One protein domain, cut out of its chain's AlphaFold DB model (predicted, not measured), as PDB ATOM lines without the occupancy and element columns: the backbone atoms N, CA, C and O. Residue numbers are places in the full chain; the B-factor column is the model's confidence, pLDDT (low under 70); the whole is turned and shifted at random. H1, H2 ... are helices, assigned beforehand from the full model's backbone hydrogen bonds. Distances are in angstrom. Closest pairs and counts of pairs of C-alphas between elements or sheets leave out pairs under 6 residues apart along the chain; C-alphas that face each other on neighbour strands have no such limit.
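Overview. This is residues 84 to 123 of the 129 residues of the protein "Hypothetical protein" of Polarella glacialis (UniProt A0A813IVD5). This is a loose, drawn-out chain with little regular structure: from the very short helix H1 the chain loops out round one end at Glu 95, folds back and runs along to the very short helix H2 near the other end. After H2, residues 114 to 123 fold back toward H1. The printed part has 40 residues with two named helices, H1 then H2, holding 9 of them, and no named strand; its class is all helix. It is loose, with a radius of gyration of the C-alphas of 12.7 A, and a rod spanning 38 by 16 by 12 A.

Arrangement. H1, residues 84 to 88, and H2, residues 110 to 113, are apart. In H1 the O i to N i+4 pair is within hydrogen-bond range; H2 is too short for such a pair, but its one O i to N i+3 pair is within range.

Along the chain. H1 begins at C-alpha 84 (-2.064, -21.182, -25.346) and measures 5.6 A. H2 measures 5.0 A and ends at C-alpha 113 (-4.009, -45.543, -31.017).

Size, cuts and confidence. The farthest C-alphas, of Glu 95 and Leu 114, are 37.8 A apart. The link from H1 to H2, residues 89 to 109, is long. The printed part has no cut, and no printed residue is under pLDDT 70.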
ATOM      1  N   PHE A  84      -3.524 -21.198 -25.474       87.75
ATOM      2  CA  PHE A  84      -2.064 -21.182 -25.346       87.75
ATOM      3  C   PHE A  84      -1.569 -22.394 -24.567       87.75
ATOM      4  O   PHE A  84      -0.660 -23.088 -25.019       87.75
ATOM      5  N   TRP A  85      -2.257 -22.713 -23.471       86.75
ATOM      6  CA  TRP A  85      -1.994 -23.915 -22.696       86.75
ATOM      7  C   TRP A  85      -2.177 -25.183 -23.537       86.75
ATOM      8  O   TRP A  85      -1.307 -26.047 -23.558       86.75
ATOM      9  N   LEU A  86      -3.264 -25.267 -24.311       82.00
ATOM     10  CA  LEU A  86      -3.551 -26.436 -25.141       82.00
ATOM     11  C   LEU A  86      -2.530 -26.650 -26.273       82.00
ATOM     12  O   LEU A  86      -2.240 -27.794 -26.620       82.00
ATOM     13  N   LYS A  87      -2.014 -25.567 -26.871       79.06
ATOM     14  CA  LYS A  87      -1.081 -25.634 -28.009       79.06
ATOM     15  C   LYS A  87       0.383 -25.726 -27.597       79.06
ATOM     16  O   LYS A  87       1.132 -26.471 -28.214       79.06
ATOM     17  N   PHE A  88       0.792 -24.945 -26.604       80.81
ATOM     18  CA  PHE A  88       2.199 -24.772 -26.238       80.81
ATOM     19  C   PHE A  88       2.546 -25.390 -24.882       80.81
ATOM     20  O   PHE A  88       3.717 -25.395 -24.516       80.81
ATOM     21  N   GLY A  89       1.554 -25.865 -24.118       81.75
ATOM     22  CA  GLY A  89       1.759 -26.372 -22.757       81.75
ATOM     23  C   GLY A  89       2.156 -25.293 -21.747       81.75
ATOM     24  O   GLY A  89       2.513 -25.618 -20.621       81.75
ATOM     25  N   LYS A  90       2.114 -24.017 -22.146       85.81
ATOM     26  CA  LYS A  90       2.454 -22.863 -21.316       85.81
ATOM     27  C   LYS A  90       1.467 -21.728 -21.555       85.81
ATOM     28  O   LYS A  90       1.066 -21.477 -22.693       85.81
ATOM     29  N   CYS A  91       1.093 -21.044 -20.483       88.88
ATOM     30  CA  CYS A  91       0.362 -19.786 -20.525       88.88
ATOM     31  C   CYS A  91       1.272 -18.693 -19.956       88.88
ATOM     32  O   CYS A  91       2.025 -18.956 -19.021       88.88
ATOM     33  N   THR A  92       1.240 -17.505 -20.555       89.81
ATOM     34  CA  THR A  92       2.029 -16.350 -20.101       89.81
ATOM     35  C   THR A  92       1.385 -15.679 -18.888       89.81
ATOM     36  O   THR A  92       2.090 -15.105 -18.063       89.81
ATOM     37  N   ASP A  93       0.059 -15.780 -18.771       88.44
ATOM     38  CA  ASP A  93      -0.718 -15.120 -17.729       88.44
ATOM     39  C   ASP A  93      -0.816 -16.016 -16.479       88.44
ATOM     40  O   ASP A  93      -1.295 -17.153 -16.586       88.44
ATOM     41  N   PRO A  94      -0.394 -15.535 -15.293       83.38
ATOM     42  CA  PRO A  94      -0.468 -16.304 -14.049       83.38
ATOM     43  C   PRO A  94      -1.908 -16.454 -13.536       83.38
ATOM     44  O   PRO A  94      -2.236 -17.466 -12.924       83.38
ATOM     45  N   GLU A  95      -2.781 -15.488 -13.837       86.94
ATOM     46  CA  GLU A  95      -4.210 -15.508 -13.507       86.94
ATOM     47  C   GLU A  95      -5.045 -15.651 -14.790       86.94
ATOM     48  O   GLU A  95      -5.765 -14.753 -15.227       86.94
ATOM     49  N   CYS A  96      -4.891 -16.788 -15.472       89.06
ATOM     50  CA  CYS A  96      -5.647 -17.038 -16.693       89.06
ATOM     51  C   CYS A  96      -7.111 -17.357 -16.364       89.06
ATOM     52  O   CYS A  96      -7.412 -18.354 -15.711       89.06
ATOM     53  N   VAL A  97      -8.036 -16.553 -16.897       88.50
ATOM     54  CA  VAL A  97      -9.490 -16.775 -16.773       88.50
ATOM     55  C   VAL A  97      -9.926 -18.078 -17.465       88.50
ATOM     56  O   VAL A  97     -10.966 -18.655 -17.157       88.50
ATOM     57  N   PHE A  98      -9.143 -18.552 -18.435       90.25
ATOM     58  CA  PHE A  98      -9.414 -19.792 -19.150       90.25
ATOM     59  C   PHE A  98      -8.873 -21.006 -18.399       90.25
ATOM     60  O   PHE A  98      -7.809 -20.970 -17.789       90.25
ATOM     61  N   ARG A  99      -9.568 -22.137 -18.525       89.62
ATOM     62  CA  ARG A  99      -9.206 -23.355 -17.799       89.62
ATOM     63  C   ARG A  99      -7.907 -23.965 -18.340       89.62
ATOM     64  O   ARG A  99      -7.797 -24.244 -19.539       89.62
ATOM     65  N   HIS A 100      -6.950 -24.214 -17.450       88.31
ATOM     66  CA  HIS A 100      -5.733 -24.981 -17.722       88.31
ATOM     67  C   HIS A 100      -5.976 -26.458 -17.395       88.31
ATOM     68  O   HIS A 100      -6.259 -26.801 -16.253       88.31
ATOM     69  N   VAL A 101      -5.892 -27.331 -18.401       83.62
ATOM     70  CA  VAL A 101      -6.012 -28.791 -18.238       83.62
ATOM     71  C   VAL A 101      -4.660 -29.409 -18.543       83.62
ATOM     72  O   VAL A 101      -4.082 -29.124 -19.596       83.62
ATOM     73  N   ALA A 102      -4.131 -30.230 -17.640       75.88
ATOM     74  CA  ALA A 102      -2.842 -30.867 -17.857       75.88
ATOM     75  C   ALA A 102      -2.886 -31.775 -19.095       75.88
ATOM     76  O   ALA A 102      -3.892 -32.419 -19.397       75.88
ATOM     77  N   ALA A 103      -1.772 -31.857 -19.829       70.00
ATOM     78  CA  ALA A 103      -1.695 -32.705 -21.015       70.00
ATOM     79  C   ALA A 103      -1.968 -34.192 -20.708       70.00
ATOM     80  O   ALA A 103      -2.441 -34.901 -21.594       70.00
ATOM     81  N   SER A 104      -1.698 -34.626 -19.473       71.94
ATOM     82  CA  SER A 104      -1.926 -35.974 -18.941       71.94
ATOM     83  C   SER A 104      -3.403 -36.318 -18.735       71.94
ATOM     84  O   SER A 104      -3.780 -37.467 -18.953       71.94
ATOM     85  N   GLU A 105      -4.223 -35.334 -18.357       74.25
ATOM     86  CA  GLU A 105      -5.668 -35.469 -18.105       74.25
ATOM     87  C   GLU A 105      -6.498 -35.426 -19.393       74.25
ATOM     88  O   GLU A 105      -7.701 -35.694 -19.386       74.25
ATOM     89  N   ARG A 106      -5.870 -35.090 -20.527       76.56
ATOM     90  CA  ARG A 106      -6.542 -35.124 -21.825       76.56
ATOM     91  C   ARG A 106      -6.790 -36.569 -22.264       76.56
ATOM     92  O   ARG A 106      -5.908 -37.415 -22.109       76.56
ATOM     93  N   PRO A 107      -7.941 -36.844 -22.902       78.81
ATOM     94  CA  PRO A 107      -8.231 -38.169 -23.426       78.81
ATOM     95  C   PRO A 107      -7.223 -38.569 -24.511       78.81
ATOM     96  O   PRO A 107      -6.813 -37.745 -25.342       78.81
ATOM     97  N   GLU A 108      -6.864 -39.852 -24.507       84.25
ATOM     98  CA  GLU A 108      -6.045 -40.482 -25.541       84.25
ATOM     99  C   GLU A 108      -6.718 -40.338 -26.916       84.25
ATOM    100  O   GLU A 108      -7.935 -40.479 -27.083       84.25
ATOM    101  N   CYS A 109      -5.921 -40.046 -27.937       87.00
ATOM    102  CA  CYS A 109      -6.384 -39.981 -29.309       87.00
ATOM    103  C   CYS A 109      -6.648 -41.388 -29.847       87.00
ATOM    104  O   CYS A 109      -5.730 -42.086 -30.282       87.00
ATOM    105  N   GLN A 110      -7.922 -41.766 -29.941       86.38
ATOM    106  CA  GLN A 110      -8.328 -43.049 -30.529       86.38
ATOM    107  C   GLN A 110      -7.768 -43.258 -31.947       86.38
ATOM    108  O   GLN A 110      -7.354 -44.357 -32.300       86.38
ATOM    109  N   ARG A 111      -7.690 -42.199 -32.765       86.56
ATOM    110  CA  ARG A 111      -7.143 -42.286 -34.133       86.56
ATOM    111  C   ARG A 111      -5.648 -42.582 -34.149       86.56
ATOM    112  O   ARG A 111      -5.160 -43.214 -35.079       86.56
ATOM    113  N   TYR A 112      -4.916 -42.091 -33.153       84.94
ATOM    114  CA  TYR A 112      -3.484 -42.338 -33.032       84.94
ATOM    115  C   TYR A 112      -3.202 -43.724 -32.479       84.94
ATOM    116  O   TYR A 112      -2.351 -44.421 -33.023       84.94
ATOM    117  N   ARG A 113      -3.997 -44.158 -31.495       85.19
ATOM    118  CA  ARG A 113      -4.009 -45.543 -31.017       85.19
ATOM    119  C   ARG A 113      -4.215 -46.540 -32.159       85.19
ATOM    120  O   ARG A 113      -3.571 -47.579 -32.199       85.19
ATOM    121  N   LEU A 114      -5.064 -46.192 -33.124       87.25
ATOM    122  CA  LEU A 114      -5.309 -46.983 -34.332       87.25
ATOM    123  C   LEU A 114      -4.308 -46.716 -35.482       87.25
ATOM    124  O   LEU A 114      -4.429 -47.309 -36.548       87.25
ATOM    125  N   GLY A 115      -3.323 -45.831 -35.295       86.06
ATOM    126  CA  GLY A 115      -2.226 -45.588 -36.240       86.06
ATOM    127  C   GLY A 115      -2.498 -44.598 -37.379       86.06
ATOM    128  O   GLY A 115      -1.617 -44.382 -38.202       86.06
ATOM    129  N   PHE A 116      -3.668 -43.954 -37.435       88.38
ATOM    130  CA  PHE A 116      -4.079 -43.104 -38.566       88.38
ATOM    131  C   PHE A 116      -4.338 -41.633 -38.198       88.38
ATOM    132  O   PHE A 116      -5.035 -40.908 -38.913       88.38
ATOM    133  N   CYS A 117      -3.809 -41.139 -37.072       88.56
ATOM    134  CA  CYS A 117      -4.008 -39.735 -36.710       88.56
ATOM    135  C   CYS A 117      -3.322 -38.790 -37.709       88.56
ATOM    136  O   CYS A 117      -2.133 -38.503 -37.607       88.56
ATOM    137  N   LYS A 118      -4.119 -38.216 -38.615       86.88
ATOM    138  CA  LYS A 118      -3.720 -37.206 -39.611       86.88
ATOM    139  C   LYS A 118      -3.049 -35.945 -39.050       86.88
ATOM    140  O   LYS A 118      -2.484 -35.174 -39.811       86.88
ATOM    141  N   PHE A 119      -3.178 -35.693 -37.748       81.88
ATOM    142  CA  PHE A 119      -2.577 -34.535 -37.083       81.88
ATOM    143  C   PHE A 119      -1.213 -34.852 -36.455       81.88
ATOM    144  O   PHE A 119      -0.519 -33.926 -36.039       81.88
ATOM    145  N   GLY A 120      -0.822 -36.133 -36.392       78.88
ATOM    146  CA  GLY A 120       0.465 -36.561 -35.843       78.88
ATOM    147  C   GLY A 120       0.753 -35.920 -34.474       78.88
ATOM    148  O   GLY A 120      -0.142 -35.891 -33.632       78.88
ATOM    149  N   PRO A 121       1.950 -35.362 -34.233       75.50
ATOM    150  CA  PRO A 121       2.324 -34.784 -32.936       75.50
ATOM    151  C   PRO A 121       1.569 -33.491 -32.573       75.50
ATOM    152  O   PRO A 121       1.618 -33.058 -31.428       75.50
ATOM    153  N   LEU A 122       0.851 -32.876 -33.519       74.31
ATOM    154  CA  LEU A 122       0.068 -31.653 -33.298       74.31
ATOM    155  C   LEU A 122      -1.389 -31.945 -32.905       74.31
ATOM    156  O   LEU A 122      -2.242 -31.055 -32.935       74.31
ATOM    157  N   CYS A 123      -1.719 -33.199 -32.591       77.94
ATOM    158  CA  CYS A 123      -3.075 -33.552 -32.211       77.94
ATOM    159  C   CYS A 123      -3.466 -32.937 -30.861       77.94
ATOM    160  O   CYS A 123      -2.690 -32.901 -29.909       77.94
TER     161      CYS A 123